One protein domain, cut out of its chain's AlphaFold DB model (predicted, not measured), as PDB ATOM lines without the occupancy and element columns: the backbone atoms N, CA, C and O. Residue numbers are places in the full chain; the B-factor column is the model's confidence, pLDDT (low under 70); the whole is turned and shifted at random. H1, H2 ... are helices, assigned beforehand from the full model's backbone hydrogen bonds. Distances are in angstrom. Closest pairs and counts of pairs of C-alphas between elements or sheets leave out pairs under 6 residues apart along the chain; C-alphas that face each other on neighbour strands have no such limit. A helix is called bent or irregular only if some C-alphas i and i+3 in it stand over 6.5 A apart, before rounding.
ATOM      1  N   PRO A  54      10.754  12.376  63.774       67.12
ATOM      2  CA  PRO A  54      10.652  12.928  62.433       67.12
ATOM      3  C   PRO A  54      11.127  11.875  61.435       67.12
ATOM      4  O   PRO A  54      12.233  11.954  60.906       67.12
ATOM      5  N   PHE A  55      10.272  10.887  61.164       76.75
ATOM      6  CA  PHE A  55      10.572   9.784  60.243       76.75
ATOM      7  C   PHE A  55      11.096  10.269  58.879       76.75
ATOM      8  O   PHE A  55      11.996   9.658  58.315       76.75
ATOM      9  N   LYS A  56      10.626  11.429  58.396       80.06
ATOM     10  CA  LYS A  56      11.091  12.056  57.146       80.06
ATOM     11  C   LYS A  56      12.583  12.436  57.162       80.06
ATOM     12  O   LYS A  56      13.247  12.291  56.144       80.06
ATOM     13  N   LEU A  57      13.111  12.896  58.300       77.44
ATOM     14  CA  LEU A  57      14.522  13.280  58.441       77.44
ATOM     15  C   LEU A  57      15.408  12.048  58.654       77.44
ATOM     16  O   LEU A  57      16.471  11.945  58.051       77.44
ATOM     17  N   THR A  58      14.944  11.077  59.445       82.00
ATOM     18  CA  THR A  58      15.656   9.806  59.647       82.00
ATOM     19  C   THR A  58      15.835   9.051  58.332       82.00
ATOM     20  O   THR A  58      16.947   8.639  58.026       82.00
ATOM     21  N   ILE A  59      14.787   8.957  57.507       88.50
ATOM     22  CA  ILE A  59      14.867   8.321  56.183       88.50
ATOM     23  C   ILE A  59      15.884   9.030  55.279       88.50
ATOM     24  O   ILE A  59      16.609   8.371  54.539       88.50
ATOM     25  N   GLN A  60      15.979  10.361  55.352       85.38
ATOM     26  CA  GLN A  60      16.937  11.124  54.553       85.38
ATOM     27  C   GLN A  60      18.388  10.821  54.952       85.38
ATOM     28  O   GLN A  60      19.231  10.631  54.077       85.38
ATOM     29  N   ILE A  61      18.664  10.701  56.252       88.00
ATOM     30  CA  ILE A  61      19.977  10.280  56.762       88.00
ATOM     31  C   ILE A  61      20.264   8.824  56.375       88.00
ATOM     32  O   ILE A  61      21.350   8.527  55.880       88.00
ATOM     33  N   CYS A  62      19.283   7.927  56.513       90.38
ATOM     34  CA  CYS A  62      19.420   6.537  56.083       90.38
ATOM     35  C   CYS A  62      19.744   6.444  54.590       90.38
ATOM     36  O   CYS A  62      20.643   5.700  54.223       90.38
ATOM     37  N   LYS A  63      19.087   7.227  53.724       92.62
ATOM     38  CA  LYS A  63      19.377   7.245  52.281       92.62
ATOM     39  C   LYS A  63      20.842   7.591  52.000       92.62
ATOM     40  O   LYS A  63      21.463   6.925  51.179       92.62
ATOM     41  N   ILE A  64      21.395   8.599  52.677       93.19
ATOM     42  CA  ILE A  64      22.810   8.978  52.526       93.19
ATOM     43  C   ILE A  64      23.719   7.835  52.997       93.19
ATOM     44  O   ILE A  64      24.667   7.480  52.298       93.19
ATOM     45  N   ALA A  65      23.402   7.206  54.131       92.81
ATOM     46  CA  ALA A  65      24.143   6.044  54.621       92.81
ATOM     47  C   ALA A  65      24.099   4.867  53.626       92.81
ATOM     48  O   ALA A  65      25.129   4.287  53.307       92.81
ATOM     49  N   PHE A  66      22.935   4.552  53.056       95.50
ATOM     50  CA  PHE A  66      22.810   3.485  52.061       95.50
ATOM     51  C   PHE A  66      23.591   3.787  50.780       95.50
ATOM     52  O   PHE A  66      24.311   2.918  50.299       95.50
ATOM     53  N   VAL A  67      23.496   5.007  50.245       95.75
ATOM     54  CA  VAL A  67      24.224   5.392  49.022       95.75
ATOM     55  C   VAL A  67      25.737   5.372  49.249       95.75
ATOM     56  O   VAL A  67      26.476   4.914  48.384       95.75
ATOM     57  N   THR A  68      26.210   5.818  50.413       95.50
ATOM     58  CA  THR A  68      27.644   5.779  50.746       95.50
ATOM     59  C   THR A  68      28.155   4.349  50.913       95.50
ATOM     60  O   THR A  68      29.203   4.024  50.362       95.50
ATOM     61  N   ILE A  69      27.401   3.466  51.576       95.25
ATOM     62  CA  ILE A  69      27.742   2.036  51.674       95.25
ATOM     63  C   ILE A  69      27.783   1.390  50.284       95.25
ATOM     64  O   ILE A  69      28.758   0.719  49.952       95.25
ATOM     65  N   GLN A  70      26.762   1.623  49.452       93.12
ATOM     66  CA  GLN A  70      26.725   1.117  48.075       93.12
ATOM     67  C   GLN A  70      27.939   1.592  47.269       93.12
ATOM     68  O   GLN A  70      28.554   0.795  46.562       93.12
ATOM     69  N   LEU A  71      28.318   2.864  47.413       94.50
ATOM     70  CA  LEU A  71      29.470   3.439  46.727       94.50
ATOM     71  C   LEU A  71      30.794   2.812  47.182       94.50
ATOM     72  O   LEU A  71      31.633   2.509  46.340       94.50
ATOM     73  N   VAL A  72      30.985   2.590  48.487       94.06
ATOM     74  CA  VAL A  72      32.211   1.966  49.016       94.06
ATOM     75  C   VAL A  72      32.328   0.515  48.558       94.06
ATOM     76  O   VAL A  72      33.391   0.123  48.083       94.06
ATOM     77  N   ILE A  73      31.242  -0.261  48.626       92.12
ATOM     78  CA  ILE A  73      31.228  -1.653  48.151       92.12
ATOM     79  C   ILE A  73      31.535  -1.704  46.649       92.12
ATOM     80  O   ILE A  73      32.341  -2.521  46.205       92.12
ATOM     81  N   PHE A  74      30.944  -0.802  45.861       92.38
ATOM     82  CA  PHE A  74      31.231  -0.693  44.432       92.38
ATOM     83  C   PHE A  74      32.687  -0.294  44.158       92.38
ATOM     84  O   PHE A  74      33.332  -0.868  43.280       92.38
ATOM     85  N   GLY A  75      33.229   0.652  44.929       90.25
ATOM     86  CA  GLY A  75      34.628   1.070  44.848       90.25
ATOM     87  C   GLY A  75      35.586  -0.084  45.133       90.25
ATOM     88  O   GLY A  75      36.465  -0.361  44.320       90.25
ATOM     89  N   GLN A  76      35.354  -0.815  46.224       85.06
ATOM     90  CA  GLN A  76      36.126  -2.007  46.578       85.06
ATOM     91  C   GLN A  76      36.027  -3.089  45.500       85.06
ATOM     92  O   GLN A  76      37.039  -3.672  45.118       85.06
ATOM     93  N   HIS A  77      34.835  -3.337  44.953       87.06
ATOM     94  CA  HIS A  77      34.655  -4.333  43.900       87.06
ATOM     95  C   HIS A  77      35.413  -3.968  42.614       87.06
ATOM     96  O   HIS A  77      36.086  -4.817  42.029       87.06
ATOM     97  N   ASN A  78      35.356  -2.702  42.193       84.56
ATOM     98  CA  ASN A  78      36.104  -2.242  41.024       84.56
ATOM     99  C   ASN A  78      37.614  -2.272  41.261       84.56
ATOM    100  O   ASN A  78      38.345  -2.707  40.375       84.56
ATOM    101  N   GLN A  79      38.077  -1.854  42.441       79.25
ATOM    102  CA  GLN A  79      39.494  -1.895  42.793       79.25
ATOM    103  C   GLN A  79      40.022  -3.333  42.799       79.25
ATOM    104  O   GLN A  79      41.053  -3.598  42.191       79.25
ATOM    105  N   ASN A  80      39.289  -4.273  43.400       81.50
ATOM    106  CA  ASN A  80      39.675  -5.685  43.430       81.50
ATOM    107  C   ASN A  80      39.686  -6.306  42.026       81.50
ATOM    108  O   ASN A  80      40.568  -7.104  41.719       81.50
ATOM    109  N   ARG A  81      38.739  -5.930  41.154       75.81
ATOM    110  CA  ARG A  81      38.715  -6.399  39.759       75.81
ATOM    111  C   ARG A  81      39.919  -5.891  38.968       75.81
ATOM    112  O   ARG A  81      40.510  -6.660  38.216       75.81
ATOM    113  N   VAL A  82      40.255  -4.610  39.117       79.62
ATOM    114  CA  VAL A  82      41.412  -4.006  38.442       79.62
ATOM    115  C   VAL A  82      42.705  -4.625  38.963       79.62
ATOM    116  O   VAL A  82      43.494  -5.093  38.156       79.62
ATOM    117  N   ALA A  83      42.859  -4.748  40.285       80.75
ATOM    118  CA  ALA A  83      44.020  -5.393  40.895       80.75
ATOM    119  C   ALA A  83      44.191  -6.839  40.409       80.75
ATOM    120  O   ALA A  83      45.268  -7.210  39.963       80.75
ATOM    121  N   PHE A  84      43.111  -7.629  40.377       78.06
ATOM    122  CA  PHE A  84      43.161  -8.987  39.833       78.06
ATOM    123  C   PHE A  84      43.614  -9.001  38.368       78.06
ATOM    124  O   PHE A  84      44.428  -9.836  37.983       78.06
ATOM    125  N   MET A  85      43.102  -8.096  37.531       84.00
ATOM    126  CA  MET A  85      43.509  -8.025  36.127       84.00
ATOM    127  C   MET A  85      44.986  -7.636  35.984       84.00
ATOM    128  O   MET A  85      45.719  -8.288  35.242       84.00
ATOM    129  N   ASP A  86      45.429  -6.620  36.720       85.69
ATOM    130  CA  ASP A  86      46.810  -6.140  36.697       85.69
ATOM    131  C   ASP A  86      47.789  -7.220  37.184       85.69
ATOM    132  O   ASP A  86      48.807  -7.469  36.527       85.69
ATOM    133  N   ASP A  87      47.442  -7.933  38.257       86.12
ATOM    134  CA  ASP A  87      48.219  -9.054  38.787       86.12
ATOM    135  C   ASP A  87      48.345 -10.169  37.741       86.12
ATOM    136  O   ASP A  87      49.453 -10.625  37.447       86.12
ATOM    137  N   ASN A  88      47.242 -10.559  37.094       86.88
ATOM    138  CA  ASN A  88      47.279 -11.565  36.029       86.88
ATOM    139  C   ASN A  88      48.137 -11.112  34.842       86.88
ATOM    140  O   ASN A  88      48.968 -11.882  34.357       86.88
ATOM    141  N   ILE A  89      47.989  -9.865  34.384       86.75
ATOM    142  CA  ILE A  89      48.796  -9.319  33.284       86.75
ATOM    143  C   ILE A  89      50.283  -9.335  33.651       86.75
ATOM    144  O   ILE A  89      51.115  -9.662  32.801       86.75
ATOM    145  N   SER A  90      50.637  -9.010  34.897       85.06
ATOM    146  CA  SER A  90      52.027  -9.044  35.363       85.06
ATOM    147  C   SER A  90      52.611 -10.462  35.318       85.06
ATOM    148  O   SER A  90      53.714 -10.660  34.798       85.06
ATOM    149  N   VAL A  91      51.837 -11.467  35.742       86.19
ATOM    150  CA  VAL A  91      52.221 -12.882  35.683       86.19
ATOM    151  C   VAL A  91      52.386 -13.335  34.237       86.19
ATOM    152  O   VAL A  91      53.390 -13.971  33.914       86.19
ATOM    153  N   PHE A  92      51.458 -12.971  33.348       85.19
ATOM    154  CA  PHE A  92      51.569 -13.285  31.924       85.19
ATOM    155  C   PHE A  92      52.791 -12.626  31.289       85.19
ATOM    156  O   PHE A  92      53.526 -13.297  30.569       85.19
ATOM    157  N   ARG A  93      53.072 -11.353  31.581       85.69
ATOM    158  CA  ARG A  93      54.288 -10.678  31.100       85.69
ATOM    159  C   ARG A  93      55.549 -11.391  31.575       85.69
ATOM    160  O   ARG A  93      56.448 -11.624  30.772       85.69
ATOM    161  N   ASN A  94      55.609 -11.794  32.837       86.25
ATOM    162  CA  ASN A  94      56.763 -12.519  33.354       86.25
ATOM    163  C   ASN A  94      56.895 -13.917  32.715       86.25
ATOM    164  O   ASN A  94      57.963 -14.275  32.230       86.25
ATOM    165  N   ASN A  95      55.809 -14.689  32.638       84.94
ATOM    166  CA  ASN A  95      55.832 -16.061  32.122       84.94
ATOM    167  C   ASN A  95      56.070 -16.130  30.599       84.94
ATOM    168  O   ASN A  95      56.855 -16.951  30.124       84.94
ATOM    169  N   LEU A  96      55.415 -15.249  29.840       82.75
ATOM    170  CA  LEU A  96      55.455 -15.227  28.379       82.75
ATOM    171  C   LEU A  96      56.606 -14.365  27.847       82.75
ATOM    172  O   LEU A  96      57.261 -14.732  26.872       82.75
ATOM    173  N   MET A  97      56.876 -13.220  28.476       78.50
ATOM    174  CA  MET A  97      57.851 -12.242  27.984       78.50
ATOM    175  C   MET A  97      59.131 -12.162  28.819       78.50
ATOM    176  O   MET A  97      60.036 -11.434  28.421       78.50
ATOM    177  N   ASN A  98      59.278 -12.929  29.906       79.75
ATOM    178  CA  ASN A  98      60.473 -12.916  30.765       79.75
ATOM    179  C   ASN A  98      60.907 -11.492  31.180       79.75
ATOM    180  O   ASN A  98      62.093 -11.192  31.203       79.75
ATOM    181  N   ASN A  99      59.941 -10.593  31.406       72.38
ATOM    182  CA  ASN A  99      60.138  -9.162  31.705       72.38
ATOM    183  C   ASN A  99      60.861  -8.326  30.628       72.38
ATOM    184  O   ASN A  99      61.125  -7.142  30.842       72.38
ATOM    185  N   GLU A 100      61.100  -8.882  29.440       76.56
ATOM    186  CA  GLU A 100      61.678  -8.142  28.319       76.56
ATOM    187  C   GLU A 100      60.616  -7.270  27.654       76.56
ATOM    188  O   GLU A 100      59.660  -7.766  27.054       76.56
ATOM    189  N   SER A 101      60.792  -5.954  27.752       72.94
ATOM    190  CA  SER A 101      59.839  -4.979  27.207       72.94
ATOM    191  C   SER A 101      60.163  -4.559  25.771       72.94
ATOM    192  O   SER A 101      59.322  -3.956  25.106       72.94
ATOM    193  N   ARG A 102      61.387  -4.823  25.293       82.56
ATOM    194  CA  ARG A 102      61.884  -4.375  23.985       82.56
ATOM    195  C   ARG A 102      62.801  -5.431  23.377       82.56
ATOM    196  O   ARG A 102      63.593  -6.032  24.087       82.56
ATOM    197  N   LEU A 103      62.678  -5.631  22.069       88.00
ATOM    198  CA  LEU A 103      63.534  -6.510  21.273       88.00
ATOM    199  C   LEU A 103      64.152  -5.645  20.182       88.00
ATOM    200  O   LEU A 103      63.435  -4.862  19.553       88.00
ATOM    201  N   TYR A 104      65.459  -5.760  19.987       87.19
ATOM    202  CA  TYR A 104      66.202  -4.888  19.074       87.19
ATOM    203  C   TYR A 104      66.681  -5.646  17.835       87.19
ATOM    204  O   TYR A 104      66.816  -5.050  16.765       87.19
ATOM    205  N   THR A 105      66.864  -6.964  17.949       90.94
ATOM    206  CA  THR A 105      67.373  -7.812  16.864       90.94
ATOM    207  C   THR A 105      66.258  -8.643  16.224       90.94
ATOM    208  O   THR A 105      65.359  -9.135  16.905       90.94
ATOM    209  N   LYS A 106      66.324  -8.875  14.904       85.56
ATOM    210  CA  LYS A 106      65.376  -9.769  14.205       85.56
ATOM    211  C   LYS A 106      65.372 -11.177  14.809       85.56
ATOM    212  O   LYS A 106      64.308 -11.744  15.041       85.56
ATOM    213  N   ASP A 107      66.551 -11.708  15.116       84.94
ATOM    214  CA  ASP A 107      66.703 -13.047  15.693       84.94
ATOM    215  C   ASP A 107      66.092 -13.145  17.097       84.94
ATOM    216  O   ASP A 107      65.446 -14.144  17.424       84.94
ATOM    217  N   GLU A 108      66.201 -12.083  17.904       85.19
ATOM    218  CA  GLU A 108      65.522 -11.985  19.202       85.19
ATOM    219  C   GLU A 108      64.004 -12.045  19.033       85.19
ATOM    220  O   GLU A 108      63.339 -12.762  19.779       85.19
ATOM    221  N   VAL A 109      63.450 -11.353  18.031       85.69
ATOM    222  CA  VAL A 109      62.012 -11.384  17.725       85.69
ATOM    223  C   VAL A 109      61.561 -12.799  17.366       85.69
ATOM    224  O   VAL A 109      60.618 -13.310  17.974       85.69
ATOM    225  N   TYR A 110      62.245 -13.474  16.441       84.31
ATOM    226  CA  TYR A 110      61.875 -14.838  16.044       84.31
ATOM    227  C   TYR A 110      62.025 -15.848  17.188       84.31
ATOM    228  O   TYR A 110      61.132 -16.675  17.411       84.31
ATOM    229  N   SER A 111      63.116 -15.755  17.950       83.31
ATOM    230  CA  SER A 111      63.347 -16.586  19.134       83.31
ATOM    231  C   SER A 111      62.253 -16.371  20.185       83.31
ATOM    232  O   SER A 111      61.673 -17.336  20.696       83.31
ATOM    233  N   LYS A 112      61.871 -15.111  20.433       85.19
ATOM    234  CA  LYS A 112      60.806 -14.761  21.377       85.19
ATOM    235  C   LYS A 112      59.451 -15.298  20.943       85.19
ATOM    236  O   LYS A 112      58.735 -15.864  21.763       85.19
ATOM    237  N   ILE A 113      59.112 -15.185  19.661       84.12
ATOM    238  CA  ILE A 113      57.877 -15.753  19.104       84.12
ATOM    239  C   ILE A 113      57.823 -17.268  19.337       84.12
ATOM    240  O   ILE A 113      56.777 -17.811  19.704       84.12
ATOM    241  N   ASN A 114      58.948 -17.965  19.164       82.12
ATOM    242  CA  ASN A 114      59.018 -19.396  19.435       82.12
ATOM    243  C   ASN A 114      58.855 -19.718  20.928       82.12
ATOM    244  O   ASN A 114      58.115 -20.638  21.281       82.12
ATOM    245  N   PHE A 115      59.491 -18.938  21.801       83.19
ATOM    246  CA  PHE A 115      59.342 -19.061  23.249       83.19
ATOM    247  C   PHE A 115      57.887 -18.851  23.697       83.19
ATOM    248  O   PHE A 115      57.344 -19.696  24.408       83.19
ATOM    249  N   LEU A 116      57.222 -17.798  23.209       84.56
ATOM    250  CA  LEU A 116      55.810 -17.502  23.489       84.56
ATOM    251  C   LEU A 116      54.900 -18.679  23.135       84.56
ATOM    252  O   LEU A 116      54.058 -19.089  23.933       84.56
ATOM    253  N   ARG A 117      55.113 -19.269  21.956       77.88
ATOM    254  CA  ARG A 117      54.366 -20.446  21.498       77.88
ATOM    255  C   ARG A 117      54.546 -21.637  22.442       77.88
ATOM    256  O   ARG A 117      53.575 -22.316  22.768       77.88
ATOM    257  N   GLN A 118      55.776 -21.900  22.880       78.62
ATOM    258  CA  GLN A 118      56.069 -23.008  23.790       78.62
ATOM    259  C   GLN A 118      55.464 -22.790  25.178       78.62
ATOM    260  O   GLN A 118      54.921 -23.736  25.753       78.62
ATOM    261  N   GLN A 119      55.526 -21.563  25.697       81.00
ATOM    262  CA  GLN A 119      54.946 -21.235  26.997       81.00
ATOM    263  C   GLN A 119      53.425 -21.286  26.980       81.00
ATOM    264  O   GLN A 119      52.837 -21.802  27.925       81.00
ATOM    265  N   TYR A 120      52.788 -20.872  25.882       79.94
ATOM    266  CA  TYR A 120      51.342 -21.005  25.742       79.94
ATOM    267  C   TYR A 120      50.893 -22.461  25.845       79.94
ATOM    268  O   TYR A 120      50.014 -22.748  26.637       79.94
ATOM    269  N   VAL A 121      51.526 -23.400  25.131       78.50
ATOM    270  CA  VAL A 121      51.148 -24.829  25.210       78.50
ATOM    271  C   VAL A 121      51.350 -25.392  26.623       78.50
ATOM    272  O   VAL A 121      50.574 -26.232  27.081       78.50
ATOM    273  N   LYS A 122      52.384 -24.920  27.327       78.19
ATOM    274  CA  LYS A 122      52.696 -25.320  28.705       78.19
ATOM    275  C   LYS A 122      51.859 -24.592  29.755       78.19
ATOM    276  O   LYS A 122      51.929 -24.984  30.916       78.19
ATOM    277  N   LEU A 123      51.063 -23.588  29.381       79.44
ATOM    278  CA  LEU A 123      50.404 -22.676  30.315       79.44
ATOM    279  C   LEU A 123      49.573 -23.433  31.353       79.44
ATOM    280  O   LEU A 123      49.766 -23.231  32.546       79.44
ATOM    281  N   LYS A 124      48.739 -24.385  30.918       73.69
ATOM    282  CA  LYS A 124      47.906 -25.203  31.817       73.69
ATOM    283  C   LYS A 124      48.706 -26.020  32.846       73.69
ATOM    284  O   LYS A 124      48.215 -26.256  33.942       73.69
ATOM    285  N   ASN A 125      49.917 -26.461  32.498       74.25
ATOM    286  CA  ASN A 125      50.716 -27.363  33.337       74.25
ATOM    287  C   ASN A 125      51.810 -26.638  34.137       74.25
ATOM    288  O   ASN A 125      52.292 -27.179  35.125       74.25
ATOM    289  N   SER A 126      52.249 -25.461  33.684       70.94
ATOM    290  CA  SER A 126      53.396 -24.737  34.243       70.94
ATOM    291  C   SER A 126      53.012 -23.478  35.020       70.94
ATOM    292  O   SER A 126      53.876 -22.895  35.676       70.94
ATOM    293  N   SER A 127      51.769 -23.008  34.918       73.25
ATOM    294  CA  SER A 127      51.308 -21.831  35.652       73.25
ATOM    295  C   SER A 127      50.799 -22.208  37.045       73.25
ATOM    296  O   SER A 127      50.237 -23.278  37.254       73.25
ATOM    297  N   VAL A 128      51.015 -21.313  38.011       76.31
ATOM    298  CA  VAL A 128      50.509 -21.458  39.390       76.31
ATOM    299  C   VAL A 128      49.017 -21.100  39.471       76.31
ATOM    300  O   VAL A 128      48.310 -21.565  40.360       76.31
ATOM    301  N   GLY A 129      48.533 -20.275  38.537       75.12
ATOM    302  CA  GLY A 129      47.126 -19.900  38.425       75.12
ATOM    303  C   GLY A 129      46.299 -20.938  37.664       75.12
ATOM    304  O   GLY A 129      46.802 -21.676  36.823       75.12
ATOM    305  N   ILE A 130      44.996 -20.975  37.940       79.56
ATOM    306  CA  ILE A 130      44.058 -21.845  37.228       79.56
ATOM    307  C   ILE A 130      43.697 -21.166  35.905       79.56
ATOM    308  O   ILE A 130      42.775 -20.355  35.846       79.56
ATOM    309  N   TYR A 131      44.426 -21.496  34.840       80.81
ATOM    310  CA  TYR A 131      44.123 -21.018  33.492       80.81
ATOM    311  C   TYR A 131      43.604 -22.164  32.622       80.81
ATOM    312  O   TYR A 131      44.246 -23.205  32.463       80.81
ATOM    313  N   GLY A 132      42.413 -21.964  32.063       73.75
ATOM    314  CA  GLY A 132      41.811 -22.845  31.071       73.75
ATOM    315  C   GLY A 132      41.933 -22.247  29.679       73.75
ATOM    316  O   GLY A 132      41.991 -21.030  29.515       73.75
ATOM    317  N   TYR A 133      41.941 -23.108  28.668       75.25
ATOM    318  CA  TYR A 133      41.742 -22.655  27.302       75.25
ATOM    319  C   TYR A 133      40.248 -22.543  27.021       75.25
ATOM    320  O   TYR A 133      39.483 -23.436  27.390       75.25
TER     321      TYR A 133
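Overview. This is residues 54 to 133 of the 219 residues of an uncharacterized protein of Ciona savignyi (UniProt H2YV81). A long helix, H1, makes the length of a rod, and a shorter helix, H2, is set aslant across its last turn like the bar of a T. Residues 54 to 87 of the shaft stand free. The printed part has 80 residues, is all helix with H1 then H2, and is extended: radius of gyration of the C-alphas 23.1 A, spans 77 by 29 by 15 A.

Along the chain. H1, residues 55 to 97, begins at C-alpha 55 (10.572, 9.784, 60.243) and is 61.3 A long. H2, residues 106 to 126, is 27.7 A long and ends at C-alpha 126 (53.396, -24.737, 34.243). H2 is irregular, C-alphas 121 and 124 being 7.4 A apart, with a kink of 41 degrees near residue 120.

Arrangement. H1 touches H2 with residues 95 to 97 alone, H2 with 112 to 120 alone; their closest C-alphas, of Leu 96 and Leu 116, are 5.4 A apart. They run opposite ways at a steep tilt of 60 degrees. Every O i to N i+4 pair is within hydrogen-bond range in H1, 15 of 17 in H2.

Size, cuts and confidence. The C-alphas of Pro 54 and Asp 107, the two farthest apart, are 77.5 A apart. The printed part has no cut, and the link is short, 8 residues. Of the printed residues of this predicted model, residue 54 alone is under pLDDT 70, and the mean pLDDT of the printed part is 83.4.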